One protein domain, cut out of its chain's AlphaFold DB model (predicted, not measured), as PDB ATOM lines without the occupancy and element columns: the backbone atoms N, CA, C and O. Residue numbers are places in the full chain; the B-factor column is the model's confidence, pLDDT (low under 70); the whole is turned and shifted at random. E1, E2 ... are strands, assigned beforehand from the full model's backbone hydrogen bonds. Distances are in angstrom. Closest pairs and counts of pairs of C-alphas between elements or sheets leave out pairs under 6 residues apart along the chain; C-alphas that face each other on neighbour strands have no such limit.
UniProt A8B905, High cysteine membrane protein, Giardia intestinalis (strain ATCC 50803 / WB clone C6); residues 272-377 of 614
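Overview. This is residues 272 to 377 of the 614 residues of the protein "High cysteine membrane protein" of Giardia intestinalis (strain ATCC 50803 / WB clone C6) (UniProt A8B905). Six small two-stranded hairpins follow one another along an elongated domain, each a sheet of its own. Hairpins E3-E4 and E7-E8 lie in the middle, E1-E2 and E5-E6 toward one end, and E9-E10 and E11-E12 toward the other, beyond which residues 364 to 377, with no named element, make the far end. The printed part has 106 residues, with no named helix and twelve strands, E1 to E12 in chain order; each sheet is antiparallel. The class is all strand, though under half of the residues, 52, are in named elements. The whole is compact, with a radius of gyration of the C-alphas of 13.6 A and spans of 45 by 29 by 27 A.

Along the chain. E1 is residues 274 to 276, beginning at C-alpha 274 at (-21.035, 32.702, -36.709), and E2 is 282 to 284. E3 is 288 to 292, 11.8 A long, and E4 is 295 to 298, 10.5 A. E5 is 303 to 308, 15.5 A, and E6 is 311 to 316, 16.1 A. E7 is 320 to 325, 15.8 A, and E8, the longest by residues, is 328 to 334, 16.4 A. E9 is 338 to 340, E10 is 346 to 348 and E11 is 353 to 355. E12 is 361 to 363, ending at C-alpha 363 at (-13.146, 19.642, -56.882).

Arrangement. In hairpin E1-E2, N 275 and O 283 are 2.8 A apart, within hydrogen-bond range. The closest C-alphas of E1 and E4, Gln 276 and Tyr 296, are 7.1 A apart. Hairpin E3-E4 has N 289 and O 297 at 2.9 A. The closest C-alphas of E3 and E8, Gly 289 and Pro 331, are 5.4 A apart, and those of E3 and E11, Ile 291 and Cys 355, 6.1 A. Hairpin E5-E6 has N 306 and O 313 at 2.8 A; the closest C-alphas of E6 and E8 are Cys 316 and Cys 332, 5.3 A. Hairpin E7-E8 has N 330 and O 323 at 2.8 A; the closest C-alphas of E7 and E10 are Phe 325 and Thr 347, 5.9 A. Hairpin E9-E10 has N 339 and O 347 at 2.8 A, and hairpin E11-E12 has N 362 and O 354 at 2.8 A. Among the pairs apart are E1 and E12, and E5 and E9.

Size, cuts and confidence. The two C-alphas farthest apart, those of Gly 309 and Ser 377, are 48.2 A apart. The printed part has no cut, and each link between successive strands is tight. Residues 367 to 368 pair antiparallel with 374 to 375. The mean pLDDT of the printed part is 91.3, and no printed residue is under 70.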
ATOM      1  N   ASP A 272     -16.356  35.665 -35.367       92.75
ATOM      2  CA  ASP A 272     -15.664  34.811 -34.410       92.75
ATOM      3  C   ASP A 272     -16.496  33.575 -34.067       92.75
ATOM      4  O   ASP A 272     -15.937  32.484 -33.937       92.75
ATOM      5  N   VAL A 273     -17.825  33.699 -34.060       93.25
ATOM      6  CA  VAL A 273     -18.739  32.629 -33.619       93.25
ATOM      7  C   VAL A 273     -19.749  32.179 -34.675       93.25
ATOM      8  O   VAL A 273     -20.295  31.084 -34.558       93.25
ATOM      9  N   ALA A 274     -19.988  32.967 -35.727       95.00
ATOM     10  CA  ALA A 274     -21.035  32.702 -36.709       95.00
ATOM     11  C   ALA A 274     -20.565  32.799 -38.168       95.00
ATOM     12  O   ALA A 274     -19.550  33.409 -38.505       95.00
ATOM     13  N   VAL A 275     -21.362  32.199 -39.053       94.50
ATOM     14  CA  VAL A 275     -21.242  32.267 -40.512       94.50
ATOM     15  C   VAL A 275     -22.561  32.771 -41.090       94.50
ATOM     16  O   VAL A 275     -23.638  32.421 -40.603       94.50
ATOM     17  N   GLN A 276     -22.482  33.591 -42.138       94.81
ATOM     18  CA  GLN A 276     -23.657  34.007 -42.894       94.81
ATOM     19  C   GLN A 276     -24.043  32.924 -43.902       94.81
ATOM     20  O   GLN A 276     -23.256  32.555 -44.773       94.81
ATOM     21  N   LEU A 277     -25.269  32.427 -43.789       93.62
ATOM     22  CA  LEU A 277     -25.857  31.524 -44.768       93.62
ATOM     23  C   LEU A 277     -26.204  32.272 -46.055       93.62
ATOM     24  O   LEU A 277     -26.403  33.486 -46.049       93.62
ATOM     25  N   PHE A 278     -26.389  31.534 -47.150       89.94
ATOM     26  CA  PHE A 278     -26.874  32.100 -48.414       89.94
ATOM     27  C   PHE A 278     -28.213  32.847 -48.277       89.94
ATOM     28  O   PHE A 278     -28.490  33.782 -49.021       89.94
ATOM     29  N   THR A 279     -29.033  32.463 -47.296       89.19
ATOM     30  CA  THR A 279     -30.299  33.130 -46.963       89.19
ATOM     31  C   THR A 279     -30.119  34.481 -46.259       89.19
ATOM     32  O   THR A 279     -31.103  35.168 -46.008       89.19
ATOM     33  N   GLY A 280     -28.889  34.861 -45.900       91.25
ATOM     34  CA  GLY A 280     -28.563  36.071 -45.141       91.25
ATOM     35  C   GLY A 280     -28.563  35.886 -43.620       91.25
ATOM     36  O   GLY A 280     -28.026  36.741 -42.915       91.25
ATOM     37  N   ARG A 281     -29.096  34.771 -43.102       93.06
ATOM     38  CA  ARG A 281     -29.146  34.435 -41.666       93.06
ATOM     39  C   ARG A 281     -27.757  34.117 -41.103       93.06
ATOM     40  O   ARG A 281     -26.985  33.422 -41.758       93.06
ATOM     41  N   CYS A 282     -27.471  34.534 -39.870       95.56
ATOM     42  CA  CYS A 282     -26.272  34.101 -39.147       95.56
ATOM     43  C   CYS A 282     -26.533  32.795 -38.387       95.56
ATOM     44  O   CYS A 282     -27.569  32.649 -37.735       95.56
ATOM     45  N   ILE A 283     -25.593  31.856 -38.461       93.44
ATOM     46  CA  ILE A 283     -25.656  30.571 -37.758       93.44
ATOM     47  C   ILE A 283     -24.304  30.263 -37.096       93.44
ATOM     48  O   ILE A 283     -23.280  30.658 -37.656       93.44
ATOM     49  N   PRO A 284     -24.261  29.575 -35.940       93.56
ATOM     50  CA  PRO A 284     -23.005  29.116 -35.348       93.56
ATOM     51  C   PRO A 284     -22.160  28.296 -36.329       93.56
ATOM     52  O   PRO A 284     -22.698  27.534 -37.142       93.56
ATOM     53  N   LYS A 285     -20.834  28.460 -36.252       92.62
ATOM     54  CA  LYS A 285     -19.859  27.856 -37.181       92.62
ATOM     55  C   LYS A 285     -20.008  26.340 -37.307       92.62
ATOM     56  O   LYS A 285     -19.899  25.810 -38.406       92.62
ATOM     57  N   GLU A 286     -20.322  25.658 -36.214       92.75
ATOM     58  CA  GLU A 286     -20.481  24.201 -36.134       92.75
ATOM     59  C   GLU A 286     -21.686  23.688 -36.938       92.75
ATOM     60  O   GLU A 286     -21.734  22.523 -37.328       92.75
ATOM     61  N   CYS A 287     -22.659  24.563 -37.202       94.25
ATOM     62  CA  CYS A 287     -23.851  24.259 -37.984       94.25
ATOM     63  C   CYS A 287     -23.777  24.767 -39.431       94.25
ATOM     64  O   CYS A 287     -24.710  24.541 -40.203       94.25
ATOM     65  N   ALA A 288     -22.708  25.463 -39.819       94.44
ATOM     66  CA  ALA A 288     -22.556  25.994 -41.166       94.44
ATOM     67  C   ALA A 288     -21.991  24.916 -42.104       94.44
ATOM     68  O   ALA A 288     -20.802  24.605 -42.074       94.44
ATOM     69  N   GLY A 289     -22.838  24.341 -42.961       93.00
ATOM     70  CA  GLY A 289     -22.411  23.369 -43.968       93.00
ATOM     71  C   GLY A 289     -22.075  24.048 -45.289       93.00
ATOM     72  O   GLY A 289     -22.922  24.727 -45.870       93.00
ATOM     73  N   LEU A 290     -20.845  23.864 -45.763       89.75
ATOM     74  CA  LEU A 290     -20.396  24.360 -47.063       89.75
ATOM     75  C   LEU A 290     -20.982  23.484 -48.181       89.75
ATOM     76  O   LEU A 290     -20.760  22.275 -48.187       89.75
ATOM     77  N   ILE A 291     -21.709  24.093 -49.117       87.62
ATOM     78  CA  ILE A 291     -22.330  23.401 -50.266       87.62
ATOM     79  C   ILE A 291     -21.726  23.814 -51.616       87.62
ATOM     80  O   ILE A 291     -21.922  23.140 -52.623       87.62
ATOM     81  N   ASP A 292     -20.996  24.928 -51.622       86.62
ATOM     82  CA  ASP A 292     -20.188  25.463 -52.721       86.62
ATOM     83  C   ASP A 292     -19.074  26.318 -52.092       86.62
ATOM     84  O   ASP A 292     -19.228  26.744 -50.949       86.62
ATOM     85  N   PHE A 293     -17.975  26.602 -52.795       83.62
ATOM     86  CA  PHE A 293     -16.749  27.198 -52.237       83.62
ATOM     87  C   PHE A 293     -16.954  28.473 -51.411       83.62
ATOM     88  O   PHE A 293     -16.136  28.753 -50.540       83.62
ATOM     89  N   ASN A 294     -18.043  29.212 -51.637       85.12
ATOM     90  CA  ASN A 294     -18.405  30.409 -50.873       85.12
ATOM     91  C   ASN A 294     -19.878  30.428 -50.427       85.12
ATOM     92  O   ASN A 294     -20.425  31.495 -50.145       85.12
ATOM     93  N   LYS A 295     -20.549  29.271 -50.396       91.50
ATOM     94  CA  LYS A 295     -21.978  29.178 -50.082       91.50
ATOM     95  C   LYS A 295     -22.213  28.211 -48.930       91.50
ATOM     96  O   LYS A 295     -21.899  27.025 -49.024       91.50
ATOM     97  N   TYR A 296     -22.827  28.730 -47.871       93.38
ATOM     98  CA  TYR A 296     -23.185  27.968 -46.681       93.38
ATOM     99  C   TYR A 296     -24.696  27.796 -46.568       93.38
ATOM    100  O   TYR A 296     -25.464  28.730 -46.826       93.38
ATOM    101  N   GLU A 297     -25.104  26.618 -46.107       93.38
ATOM    102  CA  GLU A 297     -26.470  26.310 -45.686       93.38
ATOM    103  C   GLU A 297     -26.482  25.712 -44.276       93.38
ATOM    104  O   GLU A 297     -25.500  25.124 -43.814       93.38
ATOM    105  N   GLU A 298     -27.606  25.876 -43.574       93.44
ATOM    106  CA  GLU A 298     -27.813  25.273 -42.256       93.44
ATOM    107  C   GLU A 298     -27.683  23.754 -42.376       93.44
ATOM    108  O   GLU A 298     -28.431  23.115 -43.115       93.44
ATOM    109  N   CYS A 299     -26.687  23.190 -41.692       94.12
ATOM    110  CA  CYS A 299     -26.357  21.771 -41.743       94.12
ATOM    111  C   CYS A 299     -26.247  21.238 -43.185       94.12
ATOM    112  O   CYS A 299     -26.748  20.158 -43.501       94.12
ATOM    113  N   GLY A 300     -25.688  22.049 -44.091       91.56
ATOM    114  CA  GLY A 300     -25.534  21.714 -45.509       91.56
ATOM    115  C   GLY A 300     -26.858  21.495 -46.257       91.56
ATOM    116  O   GLY A 300     -26.859  20.812 -47.274       91.56
ATOM    117  N   GLY A 301     -27.986  21.990 -45.727       92.12
ATOM    118  CA  GLY A 301     -29.341  21.763 -46.260       92.12
ATOM    119  C   GLY A 301     -29.944  20.397 -45.882       92.12
ATOM    120  O   GLY A 301     -31.101  20.082 -46.195       92.12
ATOM    121  N   ASN A 302     -29.184  19.568 -45.163       93.81
ATOM    122  CA  ASN A 302     -29.497  18.159 -44.923       93.81
ATOM    123  C   ASN A 302     -29.754  17.830 -43.450       93.81
ATOM    124  O   ASN A 302     -29.751  16.666 -43.055       93.81
ATOM    125  N   GLY A 303     -30.028  18.848 -42.643       92.00
ATOM    126  CA  GLY A 303     -30.366  18.703 -41.236       92.00
ATOM    127  C   GLY A 303     -30.893  20.003 -40.647       92.00
ATOM    128  O   GLY A 303     -31.092  20.979 -41.369       92.00
ATOM    129  N   SER A 304     -31.084  19.998 -39.333       91.12
ATOM    130  CA  SER A 304     -31.459  21.185 -38.563       91.12
ATOM    131  C   SER A 304     -30.452  21.419 -37.447       91.12
ATOM    132  O   SER A 304     -30.022  20.465 -36.787       91.12
ATOM    133  N   CYS A 305     -30.078  22.678 -37.230       91.12
ATOM    134  CA  CYS A 305     -29.175  23.058 -36.156       91.12
ATOM    135  C   CYS A 305     -29.937  23.086 -34.834       91.12
ATOM    136  O   CYS A 305     -30.988  23.712 -34.696       91.12
ATOM    137  N   THR A 306     -29.382  22.410 -33.840       86.56
ATOM    138  CA  THR A 306     -29.973  22.247 -32.514       86.56
ATOM    139  C   THR A 306     -28.978  22.679 -31.447       86.56
ATOM    140  O   THR A 306     -27.765  22.620 -31.650       86.56
ATOM    141  N   ARG A 307     -29.494  23.152 -30.309       84.75
ATOM    142  CA  ARG A 307     -28.689  23.574 -29.158       84.75
ATOM    143  C   ARG A 307     -28.834  22.548 -28.037       84.75
ATOM    144  O   ARG A 307     -29.958  22.213 -27.677       84.75
ATOM    145  N   SER A 308     -27.718  22.101 -27.466       81.44
ATOM    146  CA  SER A 308     -27.680  21.315 -26.223       81.44
ATOM    147  C   SER A 308     -26.667  21.949 -25.278       81.44
ATOM    148  O   SER A 308     -25.482  22.060 -25.606       81.44
ATOM    149  N   GLY A 309     -27.145  22.432 -24.127       82.31
ATOM    150  CA  GLY A 309     -26.353  23.274 -23.230       82.31
ATOM    151  C   GLY A 309     -25.851  24.533 -23.945       82.31
ATOM    152  O   GLY A 309     -26.648  25.292 -24.509       82.31
ATOM    153  N   ASP A 310     -24.533  24.715 -23.964       81.56
ATOM    154  CA  ASP A 310     -23.847  25.820 -24.650       81.56
ATOM    155  C   ASP A 310     -23.266  25.422 -26.017       81.56
ATOM    156  O   ASP A 310     -22.573  26.207 -26.655       81.56
ATOM    157  N   SER A 311     -23.568  24.206 -26.483       84.56
ATOM    158  CA  SER A 311     -23.059  23.666 -27.743       84.56
ATOM    159  C   SER A 311     -24.128  23.607 -28.833       84.56
ATOM    160  O   SER A 311     -25.329  23.472 -28.566       84.56
ATOM    161  N   TYR A 312     -23.657  23.681 -30.075       88.75
ATOM    162  CA  TYR A 312     -24.458  23.617 -31.288       88.75
ATOM    163  C   TYR A 312     -24.086  22.386 -32.099       88.75
ATOM    164  O   TYR A 312     -22.909  22.098 -32.301       88.75
ATOM    165  N   PHE A 313     -25.091  21.650 -32.561       90.94
ATOM    166  CA  PHE A 313     -24.886  20.458 -33.375       90.94
ATOM    167  C   PHE A 313     -26.044  20.257 -34.346       90.94
ATOM    168  O   PHE A 313     -27.180  20.673 -34.100       90.94
ATOM    169  N   CYS A 314     -25.748  19.596 -35.458       93.38
ATOM    170  CA  CYS A 314     -26.727  19.287 -36.486       93.38
ATOM    171  C   CYS A 314     -27.357  17.913 -36.276       93.38
ATOM    172  O   CYS A 314     -26.655  16.914 -36.114       93.38
ATOM    173  N   THR A 315     -28.685  17.863 -36.367       92.69
ATOM    174  CA  THR A 315     -29.439  16.612 -36.490       92.69
ATOM    175  C   THR A 315     -29.670  16.334 -37.973       92.69
ATOM    176  O   THR A 315     -30.357  17.107 -38.644       92.69
ATOM    177  N   CYS A 316     -29.074  15.263 -38.500       94.88
ATOM    178  CA  CYS A 316     -29.043  14.979 -39.937       94.88
ATOM    179  C   CYS A 316     -30.213  14.116 -40.417       94.88
ATOM    180  O   CYS A 316     -30.705  13.245 -39.700       94.88
ATOM    181  N   LYS A 317     -30.626  14.332 -41.670       95.12
ATOM    182  CA  LYS A 317     -31.539  13.445 -42.402       95.12
ATOM    183  C   LYS A 317     -30.859  12.094 -42.674       95.12
ATOM    184  O   LYS A 317     -29.635  11.989 -42.693       95.12
ATOM    185  N   SER A 318     -31.660  11.063 -42.945       94.75
ATOM    186  CA  SER A 318     -31.143   9.742 -43.337       94.75
ATOM    187  C   SER A 318     -30.250   9.831 -44.584       94.75
ATOM    188  O   SER A 318     -30.589  10.536 -45.535       94.75
ATOM    189  N   GLY A 319     -29.117   9.119 -44.581       93.94
ATOM    190  CA  GLY A 319     -28.104   9.171 -45.648       93.94
ATOM    191  C   GLY A 319     -27.085  10.313 -45.521       93.94
ATOM    192  O   GLY A 319     -26.244  10.482 -46.403       93.94
ATOM    193  N   TYR A 320     -27.137  11.080 -44.429       96.44
ATOM    194  CA  TYR A 320     -26.207  12.169 -44.139       96.44
ATOM    195  C   TYR A 320     -25.591  11.996 -42.753       96.44
ATOM    196  O   TYR A 320     -26.248  11.533 -41.820       96.44
ATOM    197  N   LYS A 321     -24.326  12.386 -42.612       95.38
ATOM    198  CA  LYS A 321     -23.560  12.244 -41.372       95.38
ATOM    199  C   LYS A 321     -22.709  13.486 -41.133       95.38
ATOM    200  O   LYS A 321     -22.120  14.034 -42.061       95.38
ATOM    201  N   THR A 322     -22.640  13.923 -39.881       94.69
ATOM    202  CA  THR A 322     -21.660  14.923 -39.448       94.69
ATOM    203  C   THR A 322     -20.329  14.232 -39.180       94.69
ATOM    204  O   THR A 322     -20.294  13.249 -38.439       94.69
ATOM    205  N   ILE A 323     -19.247  14.744 -39.763       93.38
ATOM    206  CA  ILE A 323     -17.883  14.261 -39.511       93.38
ATOM    207  C   ILE A 323     -17.008  15.399 -38.992       93.38
ATOM    208  O   ILE A 323     -17.261  16.569 -39.282       93.38
ATOM    209  N   THR A 324     -15.962  15.052 -38.248       91.44
ATOM    210  CA  THR A 324     -14.981  16.013 -37.740       91.44
ATOM    211  C   THR A 324     -13.607  15.615 -38.243       91.44
ATOM    212  O   THR A 324     -13.127  14.529 -37.926       91.44
ATOM    213  N   PHE A 325     -12.958  16.499 -38.995       86.88
ATOM    214  CA  PHE A 325     -11.618  16.271 -39.523       86.88
ATOM    215  C   PHE A 325     -10.697  17.414 -39.106       86.88
ATOM    216  O   PHE A 325     -10.973  18.578 -39.393       86.88
ATOM    217  N   ARG A 326      -9.612  17.084 -38.390       84.12
ATOM    218  CA  ARG A 326      -8.619  18.049 -37.870       84.12
ATOM    219  C   ARG A 326      -9.242  19.224 -37.093       84.12
ATOM    220  O   ARG A 326      -8.826  20.366 -37.243       84.12
ATOM    221  N   GLY A 327     -10.264  18.941 -36.283       84.75
ATOM    222  CA  GLY A 327     -10.977  19.950 -35.485       84.75
ATOM    223  C   GLY A 327     -12.001  20.785 -36.263       84.75
ATOM    224  O   GLY A 327     -12.674  21.617 -35.663       84.75
ATOM    225  N   VAL A 328     -12.163  20.552 -37.569       86.19
ATOM    226  CA  VAL A 328     -13.198  21.186 -38.395       86.19
ATOM    227  C   VAL A 328     -14.414  20.268 -38.472       86.19
ATOM    228  O   VAL A 328     -14.288  19.094 -38.825       86.19
ATOM    229  N   VAL A 329     -15.587  20.807 -38.147       90.88
ATOM    230  CA  VAL A 329     -16.870  20.096 -38.221       90.88
ATOM    231  C   VAL A 329     -17.469  20.270 -39.613       90.88
ATOM    232  O   VAL A 329     -17.629  21.391 -40.090       90.88
ATOM    233  N   TYR A 330     -17.836  19.160 -40.248       93.12
ATOM    234  CA  TYR A 330     -18.556  19.124 -41.518       93.12
ATOM    235  C   TYR A 330     -19.968  18.587 -41.258       93.12
ATOM    236  O   TYR A 330     -20.149  17.368 -41.151       93.12
ATOM    237  N   PRO A 331     -20.973  19.464 -41.093       95.12
ATOM    238  CA  PRO A 331     -22.301  19.043 -40.675       95.12
ATOM    239  C   PRO A 331     -23.100  18.402 -41.815       95.12
ATOM    240  O   PRO A 331     -23.190  18.959 -42.907       95.12
ATOM    241  N   CYS A 332     -23.727  17.258 -41.522       95.81
ATOM    242  CA  CYS A 332     -24.663  16.537 -42.397       95.81
ATOM    243  C   CYS A 332     -24.221  16.416 -43.862       95.81
ATOM    244  O   CYS A 332     -24.968  16.725 -44.792       95.81
ATOM    245  N   VAL A 333     -23.005  15.915 -44.058       95.94
ATOM    246  CA  VAL A 333     -22.453  15.602 -45.375       95.94
ATOM    247  C   VAL A 333     -23.100  14.327 -45.905       95.94
ATOM    248  O   VAL A 333     -23.331  13.380 -45.149       95.94
ATOM    249  N   ALA A 334     -23.399  14.293 -47.205       96.00
ATOM    250  CA  ALA A 334     -23.896  13.091 -47.863       96.00
ATOM    251  C   ALA A 334     -22.856  11.972 -47.734       96.00
ATOM    252  O   ALA A 334     -21.683  12.184 -48.047       96.00
ATOM    253  N   THR A 335     -23.273  10.791 -47.277       94.88
ATOM    254  CA  THR A 335     -22.355   9.656 -47.064       94.88
ATOM    255  C   THR A 335     -21.557   9.280 -48.315       94.88
ATOM    256  O   THR A 335     -20.414   8.856 -48.215       94.88
ATOM    257  N   GLU A 336     -22.116   9.535 -49.495       94.56
ATOM    258  CA  GLU A 336     -21.523   9.309 -50.810       94.56
ATOM    259  C   GLU A 336     -20.316  10.226 -51.103       94.56
ATOM    260  O   GLU A 336     -19.503   9.919 -51.975       94.56
ATOM    261  N   CYS A 337     -20.185  11.352 -50.396       95.75
ATOM    262  CA  CYS A 337     -19.047  12.273 -50.482       95.75
ATOM    263  C   CYS A 337     -17.999  12.042 -49.383       95.75
ATOM    264  O   CYS A 337     -16.941  12.681 -49.410       95.75
ATOM    265  N   ILE A 338     -18.305  11.197 -48.393       95.12
ATOM    266  CA  ILE A 338     -17.390  10.897 -47.295       95.12
ATOM    267  C   ILE A 338     -16.328   9.936 -47.818       95.12
ATOM    268  O   ILE A 338     -16.607   8.909 -48.431       95.12
ATOM    269  N   THR A 339     -15.088  10.316 -47.582       93.12
ATOM    270  CA  THR A 339     -13.873   9.621 -48.004       93.12
ATOM    271  C   THR A 339     -13.026   9.336 -46.775       93.12
ATOM    272  O   THR A 339     -13.257   9.930 -45.722       93.12
ATOM    273  N   GLN A 340     -12.053   8.440 -46.891       89.31
ATOM    274  CA  GLN A 340     -11.132   8.133 -45.803       89.31
ATOM    275  C   GLN A 340      -9.707   8.480 -46.209       89.31
ATOM    276  O   GLN A 340      -9.268   8.193 -47.320       89.31
ATOM    277  N   GLU A 341      -8.992   9.095 -45.282       82.25
ATOM    278  CA  GLU A 341      -7.559   9.304 -45.370       82.25
ATOM    279  C   GLU A 341      -6.805   8.000 -45.069       82.25
ATOM    280  O   GLU A 341      -7.359   7.034 -44.542       82.25
ATOM    281  N   SER A 342      -5.510   7.952 -45.393       77.50
ATOM    282  CA  SER A 342      -4.710   6.730 -45.204       77.50
ATOM    283  C   SER A 342      -4.575   6.279 -43.742       77.50
ATOM    284  O   SER A 342      -4.172   5.150 -43.491       77.50
ATOM    285  N   ASP A 343      -4.795   7.184 -42.788       81.19
ATOM    286  CA  ASP A 343      -4.801   6.919 -41.346       81.19
ATOM    287  C   ASP A 343      -6.184   6.452 -40.850       81.19
ATOM    288  O   ASP A 343      -6.372   6.218 -39.658       81.19
ATOM    289  N   GLY A 344      -7.149   6.298 -41.764       84.50
ATOM    290  CA  GLY A 344      -8.525   5.905 -41.484       84.50
ATOM    291  C   GLY A 344      -9.443   7.066 -41.098       84.50
ATOM    292  O   GLY A 344     -10.633   6.832 -40.882       84.50
ATOM    293  N   ALA A 345      -8.941   8.304 -41.016       87.25
ATOM    294  CA  ALA A 345      -9.766   9.456 -40.667       87.25
ATOM    295  C   ALA A 345     -10.760   9.794 -41.791       87.25
ATOM    296  O   ALA A 345     -10.388   9.899 -42.958       87.25
ATOM    297  N   GLU A 346     -12.034   9.996 -41.446       93.12
ATOM    298  CA  GLU A 346     -13.049  10.438 -42.407       93.12
ATOM    299  C   GLU A 346     -12.831  11.912 -42.794       93.12
ATOM    300  O   GLU A 346     -12.611  12.769 -41.939       93.12
ATOM    301  N   THR A 347     -12.954  12.218 -44.084       91.94
ATOM    302  CA  THR A 347     -12.945  13.578 -44.643       91.94
ATOM    303  C   THR A 347     -13.966  13.700 -45.778       91.94
ATOM    304  O   THR A 347     -14.554  12.712 -46.219       91.94
ATOM    305  N   VAL A 348     -14.187  14.913 -46.279       92.94
ATOM    306  CA  VAL A 348     -15.080  15.185 -47.413       92.94
ATOM    307  C   VAL A 348     -14.253  15.322 -48.685       92.94
ATOM    308  O   VAL A 348     -13.366  16.172 -48.744       92.94
ATOM    309  N   CYS A 349     -14.552  14.521 -49.713       93.75
ATOM    310  CA  CYS A 349     -13.925  14.629 -51.039       93.75
ATOM    311  C   CYS A 349     -12.380  14.706 -50.994       93.75
ATOM    312  O   CYS A 349     -11.789  15.605 -51.597       93.75
ATOM    313  N   HIS A 350     -11.735  13.833 -50.204       90.62
ATOM    314  CA  HIS A 350     -10.284  13.802 -49.940       90.62
ATOM    315  C   HIS A 350      -9.675  15.172 -49.594       90.62
ATOM    316  O   HIS A 350      -8.562  15.498 -50.006       90.62
ATOM    317  N   SER A 351     -10.437  16.023 -48.895       88.62
ATOM    318  CA  SER A 351     -10.078  17.412 -48.555       88.62
ATOM    319  C   SER A 351      -9.871  18.349 -49.771       88.62
ATOM    320  O   SER A 351      -9.648  19.557 -49.617       88.62
ATOM    321  N   GLY A 352     -10.014  17.816 -50.987       89.81
ATOM    322  CA  GLY A 352      -9.768  18.467 -52.270       89.81
ATOM    323  C   GLY A 352     -11.005  19.075 -52.917       89.81
ATOM    324  O   GLY A 352     -10.924  19.570 -54.035       89.81
ATOM    325  N   GLY A 353     -12.159  19.046 -52.252       91.69
ATOM    326  CA  GLY A 353     -13.415  19.517 -52.826       91.69
ATOM    327  C   GLY A 353     -14.481  19.845 -51.792       91.69
ATOM    328  O   GLY A 353     -14.218  19.880 -50.589       91.69
ATOM    329  N   VAL A 354     -15.688  20.093 -52.288       92.88
ATOM    330  CA  VAL A 354     -16.907  20.307 -51.499       92.88
ATOM    331  C   VAL A 354     -17.967  19.315 -51.967       92.88
ATOM    332  O   VAL A 354     -18.067  19.026 -53.161       92.88
ATOM    333  N   CYS A 355     -18.760  18.778 -51.041       94.44
ATOM    334  CA  CYS A 355     -19.908  17.954 -51.402       94.44
ATOM    335  C   CYS A 355     -21.071  18.859 -51.822       94.44
ATOM    336  O   CYS A 355     -21.611  19.606 -51.010       94.44
ATOM    337  N   SER A 356     -21.445  18.792 -53.095       90.88
ATOM    338  CA  SER A 356     -22.565  19.562 -53.641       90.88
ATOM    339  C   SER A 356     -23.923  19.049 -53.154       90.88
ATOM    340  O   SER A 356     -24.060  17.918 -52.680       90.88
ATOM    341  N   ALA A 357     -24.966  19.851 -53.378       84.75
ATOM    342  CA  ALA A 357     -26.354  19.459 -53.128       84.75
ATOM    343  C   ALA A 357     -26.793  18.200 -53.912       84.75
ATOM    344  O   ALA A 357     -27.676  17.475 -53.462       84.75
ATOM    345  N   GLU A 358     -26.152  17.894 -55.047       88.25
ATOM    346  CA  GLU A 358     -26.390  16.670 -55.832       88.25
ATOM    347  C   GLU A 358     -25.678  15.424 -55.275       88.25
ATOM    348  O   GLU A 358     -25.668  14.381 -55.931       88.25
ATOM    349  N   LYS A 359     -25.062  15.516 -54.087       91.81
ATOM    350  CA  LYS A 359     -24.281  14.436 -53.460       91.81
ATOM    351  C   LYS A 359     -23.056  14.004 -54.275       91.81
ATOM    352  O   LYS A 359     -22.650  12.841 -54.254       91.81
ATOM    353  N   LYS A 360     -22.460  14.947 -55.006       93.31
ATOM    354  CA  LYS A 360     -21.228  14.746 -55.782       93.31
ATOM    355  C   LYS A 360     -20.140  15.691 -55.304       93.31
ATOM    356  O   LYS A 360     -20.436  16.828 -54.926       93.31
ATOM    357  N   CYS A 361     -18.894  15.243 -55.375       95.06
ATOM    358  CA  CYS A 361     -17.748  16.088 -55.083       95.06
ATOM    359  C   CYS A 361     -17.508  17.088 -56.216       95.06
ATOM    360  O   CYS A 361     -17.409  16.712 -57.381       95.06
ATOM    361  N   VAL A 362     -17.403  18.363 -55.852       94.06
ATOM    362  CA  VAL A 362     -16.936  19.442 -56.725       94.06
ATOM    363  C   VAL A 362     -15.513  19.770 -56.307       94.06
ATOM    364  O   VAL A 362     -15.274  20.191 -55.173       94.06
ATOM    365  N   CYS A 363     -14.562  19.524 -57.201       93.38
ATOM    366  CA  CYS A 363     -13.146  19.642 -56.882       93.38
ATOM    367  C   CYS A 363     -12.672  21.090 -56.897       93.38
ATOM    368  O   CYS A 363     -13.099  21.900 -57.721       93.38
ATOM    369  N   LYS A 364     -11.790  21.407 -55.945       90.75
ATOM    370  CA  LYS A 364     -11.036  22.659 -55.901       90.75
ATOM    371  C   LYS A 364     -10.138  22.741 -57.123       90.75
ATOM    372  O   LYS A 364      -9.817  21.727 -57.747       90.75
ATOM    373  N   ASN A 365      -9.679  23.954 -57.412       88.50
ATOM    374  CA  ASN A 365      -8.610  24.119 -58.379       88.50
ATOM    375  C   ASN A 365      -7.409  23.234 -57.996       88.50
ATOM    376  O   ASN A 365      -7.140  23.027 -56.813       88.50
ATOM    377  N   GLY A 366      -6.754  22.652 -58.997       89.88
ATOM    378  CA  GLY A 366      -5.663  21.703 -58.778       89.88
ATOM    379  C   GLY A 366      -6.066  20.273 -58.416       89.88
ATOM    380  O   GLY A 366      -5.193  19.408 -58.378       89.88
ATOM    381  N   HIS A 367      -7.353  19.989 -58.198       93.06
ATOM    382  CA  HIS A 367      -7.860  18.647 -57.909       93.06
ATOM    383  C   HIS A 367      -8.761  18.111 -59.031       93.06
ATOM    384  O   HIS A 367      -9.521  18.853 -59.651       93.06
ATOM    385  N   TYR A 368      -8.735  16.794 -59.244       94.62
ATOM    386  CA  TYR A 368      -9.681  16.082 -60.108       94.62
ATOM    387  C   TYR A 368      -9.948  14.659 -59.594       94.62
ATOM    388  O   TYR A 368      -9.338  14.202 -58.626       94.62
ATOM    389  N   GLY A 369     -10.861  13.948 -60.254       93.94
ATOM    390  CA  GLY A 369     -11.326  12.618 -59.851       93.94
ATOM    391  C   GLY A 369     -12.769  12.658 -59.361       93.94
ATOM    392  O   GLY A 369     -13.349  13.733 -59.209       93.94
ATOM    393  N   GLU A 370     -13.366  11.491 -59.126       94.19
ATOM    394  CA  GLU A 370     -14.765  11.412 -58.677       94.19
ATOM    395  C   GLU A 370     -14.930  11.956 -57.248       94.19
ATOM    396  O   GLU A 370     -15.968  12.519 -56.899       94.19
ATOM    397  N   LYS A 371     -13.890  11.803 -56.421       94.00
ATOM    398  CA  LYS A 371     -13.824  12.234 -55.022       94.00
ATOM    399  C   LYS A 371     -12.675  13.213 -54.779       94.00
ATOM    400  O   LYS A 371     -12.230  13.339 -53.640       94.00
ATOM    401  N   CYS A 372     -12.204  13.892 -55.827       94.31
ATOM    402  CA  CYS A 372     -11.107  14.869 -55.787       94.31
ATOM    403  C   CYS A 372      -9.782  14.303 -55.258       94.31
ATOM    404  O   CYS A 372      -8.963  15.005 -54.657       94.31
ATOM    405  N   GLU A 373      -9.582  13.011 -55.498       90.81
ATOM    406  CA  GLU A 373      -8.472  12.215 -55.012       90.81
ATOM    407  C   GLU A 373      -7.193  12.375 -55.831       90.81
ATOM    408  O   GLU A 373      -6.180  11.836 -55.412       90.81
ATOM    409  N   ASN A 374      -7.188  13.094 -56.955       93.31
ATOM    410  CA  ASN A 374      -6.008  13.257 -57.809       93.31
ATOM    411  C   ASN A 374      -5.615  14.733 -57.966       93.31
ATOM    412  O   ASN A 374      -6.469  15.615 -57.895       93.31
ATOM    413  N   CYS A 375      -4.326  14.995 -58.207       93.56
ATOM    414  CA  CYS A 375      -3.814  16.341 -58.473       93.56
ATOM    415  C   CYS A 375      -3.700  16.599 -59.971       93.56
ATOM    416  O   CYS A 375      -3.042  15.831 -60.673       93.56
ATOM    417  N   SER A 376      -4.292  17.695 -60.439       93.88
ATOM    418  CA  SER A 376      -4.240  18.142 -61.831       93.88
ATOM    419  C   SER A 376      -2.802  18.343 -62.319       93.88
ATOM    420  O   SER A 376      -1.860  18.499 -61.540       93.88
ATOM    421  N   SER A 377      -2.618  18.366 -63.641       91.44
ATOM    422  CA  SER A 377      -1.321  18.724 -64.226       91.44
ATOM    423  C   SER A 377      -0.862  20.090 -63.705       91.44
ATOM    424  O   SER A 377      -1.667  21.004 -63.616       91.44
TER     425      SER A 377